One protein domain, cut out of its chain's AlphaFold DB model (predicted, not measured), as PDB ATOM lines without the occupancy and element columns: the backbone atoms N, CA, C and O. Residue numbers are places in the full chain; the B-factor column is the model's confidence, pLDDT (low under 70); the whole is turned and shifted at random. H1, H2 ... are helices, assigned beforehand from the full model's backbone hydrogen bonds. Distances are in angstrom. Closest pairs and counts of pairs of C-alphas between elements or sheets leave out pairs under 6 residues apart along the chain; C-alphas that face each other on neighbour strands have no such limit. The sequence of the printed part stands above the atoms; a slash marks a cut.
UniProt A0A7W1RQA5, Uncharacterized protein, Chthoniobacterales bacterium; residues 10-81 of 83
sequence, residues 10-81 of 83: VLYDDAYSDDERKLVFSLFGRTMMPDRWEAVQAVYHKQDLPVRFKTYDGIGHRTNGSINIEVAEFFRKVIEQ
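This is residues 10 to 81 of the 83 residues of an uncharacterized protein of Chthoniobacterales bacterium (UniProt A0A7W1RQA5). The longest helix, H3, sticks out at one end with residues 68 to 80, reached by a long loop that runs between it and H2; at the other end H1 and H2 stand steeply to each other, with Phe 28 at the end of H1 meeting H2 part way along, at Arg 36. The 72 printed residues hold three named helices, H1, H2, H3 in chain order, and no named strand: all helix. The whole is loose, radius of gyration of the C-alphas 15.6 A, spanning 44 by 29 by 21 A.

H3, residues 65 to 80, is apart from H2, residues 32 to 46, and from H1, residues 18 to 28. H2 touches H1 with residues 35 to 40 alone; the closest C-alphas, of Phe 28 and Arg 36, are 4.9 A apart. They run the same way at a steep tilt of 69 degrees, only just short of about perpendicular. Every O i to N i+4 pair is within hydrogen-bond range in H1 and H3, and 10 of 11 in H2.

H3 measures 22.2 A, from C-alpha 65 at (66.642, 6.258, 74.329) to C-alpha 80; H2 20.3 A; H1 15.4 A, from C-alpha 18 at (83.680, 17.604, 104.812).

The C-alphas farthest apart, of Asp 18 and Glu 80, are 44.4 A apart. H2 to H3 is a long link, H1 to H2 tight. The printed part has no cut; no printed residue is under 70 in pLDDT.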
ATOM      1  N   VAL A  10      78.095  16.944  95.699       93.19
ATOM      2  CA  VAL A  10      79.179  17.475  96.543       93.19
ATOM      3  C   VAL A  10      78.693  18.634  97.415       93.19
ATOM      4  O   VAL A  10      79.311  18.936  98.435       93.19
ATOM      5  N   LEU A  11      77.571  19.268  97.065       91.19
ATOM      6  CA  LEU A  11      76.936  20.285  97.910       91.19
ATOM      7  C   LEU A  11      76.261  19.693  99.154       91.19
ATOM      8  O   LEU A  11      75.984  20.440 100.093       91.19
ATOM      9  N   TYR A  12      76.027  18.381  99.173       88.44
ATOM     10  CA  TYR A  12      75.331  17.673 100.241       88.44
ATOM     11  C   TYR A  12      76.293  16.756 101.014       88.44
ATOM     12  O   TYR A  12      77.469  16.609 100.667       88.44
ATOM     13  N   ASP A  13      75.836  16.222 102.141       87.56
ATOM     14  CA  ASP A  13      76.603  15.418 103.104       87.56
ATOM     15  C   ASP A  13      76.331  13.911 103.004       87.56
ATOM     16  O   ASP A  13      76.849  13.130 103.798       87.56
ATOM     17  N   ASP A  14      75.566  13.495 101.998       87.31
ATOM     18  CA  ASP A  14      75.192  12.105 101.746       87.31
ATOM     19  C   ASP A  14      76.222  11.334 100.904       87.31
ATOM     20  O   ASP A  14      76.242  10.103 100.936       87.31
ATOM     21  N   ALA A  15      77.089  12.045 100.175       90.81
ATOM     22  CA  ALA A  15      78.073  11.449  99.273       90.81
ATOM     23  C   ALA A  15      79.541  11.652  99.694       90.81
ATOM     24  O   ALA A  15      80.379  10.812  99.365       90.81
ATOM     25  N   TYR A  16      79.864  12.742 100.398       93.44
ATOM     26  CA  TYR A  16      81.246  13.117 100.727       93.44
ATOM     27  C   TYR A  16      81.359  13.653 102.151       93.44
ATOM     28  O   TYR A  16      80.534  14.459 102.589       93.44
ATOM     29  N   SER A  17      82.435  13.275 102.842       94.75
ATOM     30  CA  SER A  17      82.834  13.934 104.086       94.75
ATOM     31  C   SER A  17      83.227  15.396 103.843       94.75
ATOM     32  O   SER A  17      83.528  15.813 102.719       94.75
ATOM     33  N   ASP A  18      83.288  16.194 104.911       95.19
ATOM     34  CA  ASP A  18      83.680  17.604 104.812       95.19
ATOM     35  C   ASP A  18      85.082  17.801 104.218       95.19
ATOM     36  O   ASP A  18      85.314  18.770 103.491       95.19
ATOM     37  N   ASP A  19      86.020  16.899 104.508       96.12
ATOM     38  CA  ASP A  19      87.390  17.003 104.005       96.12
ATOM     39  C   ASP A  19      87.489  16.609 102.528       96.12
ATOM     40  O   ASP A  19      88.144  17.307 101.748       96.12
ATOM     41  N   GLU A  20      86.762  15.574 102.101       95.94
ATOM     42  CA  GLU A  20      86.641  15.221 100.681       95.94
ATOM     43  C   GLU A  20      85.956  16.338  99.889       95.94
ATOM     44  O   GLU A  20      86.432  16.713  98.818       95.94
ATOM     45  N   ARG A  21      84.895  16.946 100.437       95.69
ATOM     46  CA  ARG A  21      84.204  18.083  99.815       95.69
ATOM     47  C   ARG A  21      85.150  19.262  99.586       95.69
ATOM     48  O   ARG A  21      85.182  19.833  98.494       95.69
ATOM     49  N   LYS A  22      85.949  19.624 100.598       96.00
ATOM     50  CA  LYS A  22      86.967  20.685 100.473       96.00
ATOM     51  C   LYS A  22      87.980  20.357  99.382       96.00
ATOM     52  O   LYS A  22      88.351  21.253  98.626       96.00
ATOM     53  N   LEU A  23      88.412  19.099  99.295       96.38
ATOM     54  CA  LEU A  23      89.359  18.655  98.278       96.38
ATOM     55  C   LEU A  23      88.758  18.730  96.870       96.38
ATOM     56  O   LEU A  23      89.399  19.244  95.958       96.38
ATOM     57  N   VAL A  24      87.511  18.289  96.690       95.81
ATOM     58  CA  VAL A  24      86.823  18.395  95.396       95.81
ATOM     59  C   VAL A  24      86.719  19.855  94.958       95.81
ATOM     60  O   VAL A  24      87.074  20.181  93.826       95.81
ATOM     61  N   PHE A  25      86.288  20.746  95.855       95.62
ATOM     62  CA  PHE A  25      86.154  22.165  95.534       95.62
ATOM     63  C   PHE A  25      87.487  22.856  95.252       95.62
ATOM     64  O   PHE A  25      87.526  23.744  94.403       95.62
ATOM     65  N   SER A  26      88.566  22.470  95.939       96.44
ATOM     66  CA  SER A  26      89.884  23.074  95.729       96.44
ATOM     67  C   SER A  26      90.557  22.598  94.442       96.44
ATOM     68  O   SER A  26      91.237  23.390  93.792       96.44
ATOM     69  N   LEU A  27      90.359  21.334  94.056       95.31
ATOM     70  CA  LEU A  27      90.989  20.752  92.870       95.31
ATOM     71  C   LEU A  27      90.206  21.002  91.583       95.31
ATOM     72  O   LEU A  27      90.814  21.233  90.539       95.31
ATOM     73  N   PHE A  28      88.876  20.924  91.641       95.44
ATOM     74  CA  PHE A  28      88.037  20.901  90.441       95.44
ATOM     75  C   PHE A  28      87.099  22.110  90.334       95.44
ATOM     76  O   PHE A  28      86.564  22.361  89.258       95.44
ATOM     77  N   GLY A  29      86.909  22.875  91.413       94.25
ATOM     78  CA  GLY A  29      85.980  24.007  91.471       94.25
ATOM     79  C   GLY A  29      84.665  23.669  92.176       94.25
ATOM     80  O   GLY A  29      84.408  22.528  92.546       94.25
ATOM     81  N   ARG A  30      83.828  24.684  92.414       94.00
ATOM     82  CA  ARG A  30      82.538  24.519  93.113       94.00
ATOM     83  C   ARG A  30      81.378  24.215  92.176       94.00
ATOM     84  O   ARG A  30      80.475  23.485  92.557       94.00
ATOM     85  N   THR A  31      81.399  24.771  90.972       93.88
ATOM     86  CA  THR A  31      80.323  24.609  89.994       93.88
ATOM     87  C   THR A  31      80.422  23.235  89.338       93.88
ATOM     88  O   THR A  31      81.491  22.849  88.867       93.88
ATOM     89  N   MET A  32      79.328  22.470  89.301       93.00
ATOM     90  CA  MET A  32      79.317  21.152  88.652       93.00
ATOM     91  C   MET A  32      79.529  21.260  87.134       93.00
ATOM     92  O   MET A  32      80.498  20.713  86.605       93.00
ATOM     93  N   MET A  33      78.678  22.045  86.465       94.62
ATOM     94  CA  MET A  33      78.758  22.350  85.036       94.62
ATOM     95  C   MET A  33      78.976  23.859  84.811       94.62
ATOM     96  O   MET A  33      78.254  24.653  85.410       94.62
ATOM     97  N   PRO A  34      79.891  24.275  83.919       93.94
ATOM     98  CA  PRO A  34      80.856  23.436  83.212       93.94
ATOM     99  C   PRO A  34      82.131  23.155  84.031       93.94
ATOM    100  O   PRO A  34      82.815  22.182  83.729       93.94
ATOM    101  N   ASP A  35      82.433  23.954  85.060       94.81
ATOM    102  CA  ASP A  35      83.773  24.051  85.660       94.81
ATOM    103  C   ASP A  35      84.370  22.699  86.078       94.81
ATOM    104  O   ASP A  35      85.416  22.293  85.566       94.81
ATOM    105  N   ARG A  36      83.704  21.958  86.978       95.31
ATOM    106  CA  ARG A  36      84.226  20.660  87.436       95.31
ATOM    107  C   ARG A  36      84.252  19.619  86.331       95.31
ATOM    108  O   ARG A  36      85.194  18.827  86.269       95.31
ATOM    109  N   TRP A  37      83.246  19.606  85.461       96.12
ATOM    110  CA  TRP A  37      83.218  18.693  84.323       96.12
ATOM    111  C   TRP A  37      84.397  18.923  83.370       96.12
ATOM    112  O   TRP A  37      85.016  17.962  82.912       96.12
ATOM    113  N   GLU A  38      84.755  20.174  83.095       96.12
ATOM    114  CA  GLU A  38      85.923  20.531  82.284       96.12
ATOM    115  C   GLU A  38      87.243  20.239  83.011       96.12
ATOM    116  O   GLU A  38      88.179  19.705  82.408       96.12
ATOM    117  N   ALA A  39      87.313  20.498  84.320       96.38
ATOM    118  CA  ALA A  39      88.494  20.200  85.127       96.38
ATOM    119  C   ALA A  39      88.822  18.697  85.137       96.38
ATOM    120  O   ALA A  39      89.980  18.313  84.956       96.38
ATOM    121  N   VAL A  40      87.808  17.834  85.282       94.94
ATOM    122  CA  VAL A  40      87.982  16.375  85.198       94.94
ATOM    123  C   VAL A  40      88.475  15.966  83.810       94.94
ATOM    124  O   VAL A  40      89.447  15.217  83.711       94.94
ATOM    125  N   GLN A  41      87.877  16.486  82.734       96.44
ATOM    126  CA  GLN A  41      88.327  16.205  81.363       96.44
ATOM    127  C   GLN A  41      89.807  16.546  81.163       96.44
ATOM    128  O   GLN A  41      90.568  15.740  80.623       96.44
ATOM    129  N   ALA A  42      90.240  17.707  81.661       95.69
ATOM    130  CA  ALA A  42      91.626  18.144  81.566       95.69
ATOM    131  C   ALA A  42      92.605  17.189  82.269       95.69
ATOM    132  O   ALA A  42      93.718  16.999  81.779       95.69
ATOM    133  N   VAL A  43      92.215  16.557  83.383       96.31
ATOM    134  CA  VAL A  43      93.055  15.548  84.052       96.31
ATOM    135  C   VAL A  43      93.285  14.345  83.146       96.31
ATOM    136  O   VAL A  43      94.431  13.945  82.958       96.31
ATOM    137  N   TYR A  44      92.230  13.798  82.543       96.50
ATOM    138  CA  TYR A  44      92.361  12.636  81.662       96.50
ATOM    139  C   TYR A  44      93.162  12.953  80.396       96.50
ATOM    140  O   TYR A  44      94.020  12.164  80.003       96.50
ATOM    141  N   HIS A  45      92.937  14.121  79.787       95.00
ATOM    142  CA  HIS A  45      93.685  14.545  78.602       95.00
ATOM    143  C   HIS A  45      95.176  14.767  78.888       95.00
ATOM    144  O   HIS A  45      96.007  14.459  78.040       95.00
ATOM    145  N   LYS A  46      95.543  15.226  80.092       96.69
ATOM    146  CA  LYS A  46      96.954  15.343  80.508       96.69
ATOM    147  C   LYS A  46      97.671  13.999  80.644       96.69
ATOM    148  O   LYS A  46      98.895  13.981  80.613       96.69
ATOM    149  N   GLN A  47      96.934  12.908  80.837       96.06
ATOM    150  CA  GLN A  47      97.487  11.560  80.997       96.06
ATOM    151  C   GLN A  47      97.520  10.765  79.680       96.06
ATOM    152  O   GLN A  47      97.853   9.585  79.709       96.06
ATOM    153  N   ASP A  48      97.154  11.387  78.552       93.38
ATOM    154  CA  ASP A  48      97.083  10.754  77.224       93.38
ATOM    155  C   ASP A  48      96.273   9.442  77.211       93.38
ATOM    156  O   ASP A  48      96.604   8.451  76.558       93.38
ATOM    157  N   LEU A  49      95.192   9.407  77.998       93.75
ATOM    158  CA  LEU A  49      94.336   8.230  78.091       93.75
ATOM    159  C   LEU A  49      93.398   8.153  76.875       93.75
ATOM    160  O   LEU A  49      92.832   9.175  76.477       93.75
ATOM    161  N   PRO A  50      93.136   6.949  76.328       91.19
ATOM    162  CA  PRO A  50      92.200   6.758  75.225       91.19
ATOM    163  C   PRO A  50      90.751   6.860  75.728       91.19
ATOM    164  O   PRO A  50      90.042   5.865  75.875       91.19
ATOM    165  N   VAL A  51      90.311   8.082  76.027       93.56
ATOM    166  CA  VAL A  51      88.980   8.378  76.562       93.56
ATOM    167  C   VAL A  51      88.162   9.238  75.614       93.56
ATOM    168  O   VAL A  51      88.680  10.058  74.860       93.56
ATOM    169  N   ARG A  52      86.840   9.076  75.689       93.31
ATOM    170  CA  ARG A  52      85.878   9.906  74.971       93.31
ATOM    171  C   ARG A  52      84.918  10.544  75.960       93.31
ATOM    172  O   ARG A  52      84.072   9.860  76.533       93.31
ATOM    173  N   PHE A  53      85.007  11.859  76.098       96.00
ATOM    174  CA  PHE A  53      84.020  12.646  76.824       96.00
ATOM    175  C   PHE A  53      82.894  13.079  75.894       96.00
ATOM    176  O   PHE A  53      83.122  13.443  74.741       96.00
ATOM    177  N   LYS A  54      81.656  13.012  76.391       96.25
ATOM    178  CA  LYS A  54      80.485  13.488  75.658       96.25
ATOM    179  C   LYS A  54      79.507  14.199  76.584       96.25
ATOM    180  O   LYS A  54      79.065  13.640  77.595       96.25
ATOM    181  N   THR A  55      79.149  15.416  76.190       96.94
ATOM    182  CA  THR A  55      78.100  16.226  76.811       96.94
ATOM    183  C   THR A  55      76.892  16.252  75.881       96.94
ATOM    184  O   THR A  55      77.038  16.522  74.691       96.94
ATOM    185  N   TYR A  56      75.709  15.935  76.401       97.06
ATOM    186  CA  TYR A  56      74.472  15.901  75.621       97.06
ATOM    187  C   TYR A  56      73.693  17.207  75.802       97.06
ATOM    188  O   TYR A  56      73.271  17.529  76.915       97.06
ATOM    189  N   ASP A  57      73.514  17.943  74.704       96.00
ATOM    190  CA  ASP A  57      72.840  19.245  74.670       96.00
ATOM    191  C   ASP A  57      71.384  19.145  75.153       96.00
ATOM    192  O   ASP A  57      70.660  18.207  74.811       96.00
ATOM    193  N   GLY A  58      70.964  20.081  76.005       96.19
ATOM    194  CA  GLY A  58      69.600  20.123  76.540       96.19
ATOM    195  C   GLY A  58      69.218  19.016  77.537       96.19
ATOM    196  O   GLY A  58      68.098  19.035  78.052       96.19
ATOM    197  N   ILE A  59      70.111  18.070  77.841       97.44
ATOM    198  CA  ILE A  59      69.863  16.969  78.783       97.44
ATOM    199  C   ILE A  59      70.331  17.362  80.187       97.44
ATOM    200  O   ILE A  59      71.417  17.907  80.330       97.44
ATOM    201  N   GLY A  60      69.513  17.092  81.211       95.81
ATOM    202  CA  GLY A  60      69.859  17.292  82.626       95.81
ATOM    203  C   GLY A  60      70.412  16.031  83.296       95.81
ATOM    204  O   GLY A  60      71.042  15.209  82.634       95.81
ATOM    205  N   HIS A  61      70.106  15.828  84.581       94.88
ATOM    206  CA  HIS A  61      70.497  14.631  85.340       94.88
ATOM    207  C   HIS A  61      69.667  13.382  84.974       94.88
ATOM    208  O   HIS A  61      68.907  12.841  85.777       94.88
ATOM    209  N   ARG A  62      69.712  12.968  83.705       94.31
ATOM    210  CA  ARG A  62      68.927  11.843  83.173       94.31
ATOM    211  C   ARG A  62      69.514  11.299  81.877       94.31
ATOM    212  O   ARG A  62      70.345  11.932  81.234       94.31
ATOM    213  N   THR A  63      69.001  10.147  81.457       95.12
ATOM    214  CA  THR A  63      69.241   9.571  80.125       95.12
ATOM    215  C   THR A  63      67.963   9.574  79.274       95.12
ATOM    216  O   THR A  63      66.874   9.933  79.738       95.12
ATOM    217  N   ASN A  64      68.092   9.188  78.006       95.62
ATOM    218  CA  ASN A  64      66.991   8.914  77.088       95.62
ATOM    219  C   ASN A  64      67.364   7.754  76.138       95.62
ATOM    220  O   ASN A  64      68.475   7.224  76.179       95.62
ATOM    221  N   GLY A  65      66.428   7.361  75.269       97.56
ATOM    222  CA  GLY A  65      66.642   6.258  74.329       97.56
ATOM    223  C   GLY A  65      67.821   6.472  73.373       97.56
ATOM    224  O   GLY A  65      68.560   5.525  73.121       97.56
ATOM    225  N   SER A  66      68.047   7.696  72.883       96.88
ATOM    226  CA  SER A  66      69.145   7.966  71.944       96.88
ATOM    227  C   SER A  66      70.517   7.872  72.611       96.88
ATOM    228  O   SER A  66      71.421   7.273  72.036       96.88
ATOM    229  N   ILE A  67      70.656   8.371  73.842       97.50
ATOM    230  CA  ILE A  67      71.878   8.213  74.644       97.50
ATOM    231  C   ILE A  67      72.163   6.727  74.882       97.50
ATOM    232  O   ILE A  67      73.291   6.277  74.695       97.50
ATOM    233  N   ASN A  68      71.142   5.949  75.254       97.44
ATOM    234  CA  ASN A  68      71.308   4.518  75.511       97.44
ATOM    235  C   ASN A  68      71.743   3.751  74.249       97.44
ATOM    236  O   ASN A  68      72.637   2.910  74.329       97.44
ATOM    237  N   ILE A  69      71.152   4.061  73.087       98.25
ATOM    238  CA  ILE A  69      71.548   3.473  71.796       98.25
ATOM    239  C   ILE A  69      73.002   3.820  71.473       98.25
ATOM    240  O   ILE A  69      73.780   2.934  71.137       98.25
ATOM    241  N   GLU A  70      73.403   5.081  71.634       97.19
ATOM    242  CA  GLU A  70      74.773   5.501  71.342       97.19
ATOM    243  C   GLU A  70      75.808   4.801  72.237       97.19
ATOM    244  O   GLU A  70      76.879   4.399  71.770       97.19
ATOM    245  N   VAL A  71      75.500   4.635  73.526       95.94
ATOM    246  CA  VAL A  71      76.360   3.894  74.458       95.94
ATOM    247  C   VAL A  71      76.458   2.423  74.043       95.94
ATOM    248  O   VAL A  71      77.561   1.875  74.008       95.94
ATOM    249  N   ALA A  72      75.344   1.791  73.666       97.06
ATOM    250  CA  ALA A  72      75.346   0.414  73.175       97.06
ATOM    251  C   ALA A  72      76.177   0.262  71.886       97.06
ATOM    252  O   ALA A  72      76.977  -0.667  71.766       97.06
ATOM    253  N   GLU A  73      76.054   1.199  70.944       96.75
ATOM    254  CA  GLU A  73      76.851   1.214  69.714       96.75
ATOM    255  C   GLU A  73      78.345   1.408  69.973       96.75
ATOM    256  O   GLU A  73      79.167   0.816  69.272       96.75
ATOM    257  N   PHE A  74      78.707   2.226  70.964       94.81
ATOM    258  CA  PHE A  74      80.096   2.383  71.381       94.81
ATOM    259  C   PHE A  74      80.683   1.046  71.837       94.81
ATOM    260  O   PHE A  74      81.707   0.624  71.302       94.81
ATOM    261  N   PHE A  75      80.010   0.345  72.754       94.75
ATOM    262  CA  PHE A  75      80.478  -0.962  73.220       94.75
ATOM    263  C   PHE A  75      80.525  -1.992  72.097       94.75
ATOM    264  O   PHE A  75      81.519  -2.699  71.969       94.75
ATOM    265  N   ARG A  76      79.499  -2.037  71.240       96.25
ATOM    266  CA  ARG A  76      79.468  -2.936  70.083       96.25
ATOM    267  C   ARG A  76      80.693  -2.740  69.187       96.25
ATOM    268  O   ARG A  76      81.365  -3.710  68.865       96.25
ATOM    269  N   LYS A  77      81.036  -1.488  68.852       93.56
ATOM    270  CA  LYS A  77      82.225  -1.163  68.045       93.56
ATOM    271  C   LYS A  77      83.523  -1.605  68.715       93.56
ATOM    272  O   LYS A  77      84.396  -2.110  68.025       93.56
ATOM    273  N   VAL A  78      83.656  -1.412  70.026       91.38
ATOM    274  CA  VAL A  78      84.863  -1.809  70.771       91.38
ATOM    275  C   VAL A  78      84.998  -3.333  70.854       91.38
ATOM    276  O   VAL A  78      86.104  -3.849  70.767       91.38
ATOM    277  N   ILE A  79      83.886  -4.058  71.000       94.31
ATOM    278  CA  ILE A  79      83.873  -5.525  71.103       94.31
ATOM    279  C   ILE A  79      84.118  -6.192  69.741       94.31
ATOM    280  O   ILE A  79      84.808  -7.205  69.674       94.31
ATOM    281  N   GLU A  80      83.544  -5.651  68.665       94.12
ATOM    282  CA  GLU A  80      83.654  -6.218  67.314       94.12
ATOM    283  C   GLU A  80      84.976  -5.883  66.606       94.12
ATOM    284  O   GLU A  80      85.317  -6.530  65.616       94.12
ATOM    285  N   GLN A  81      85.721  -4.877  67.073       82.62
ATOM    286  CA  GLN A  81      87.020  -4.544  66.491       82.62
ATOM    287  C   GLN A  81      88.052  -5.639  66.825       82.62
ATOM    288  O   GLN A  81      88.279  -5.916  68.007       82.62
TER     289      GLN A  81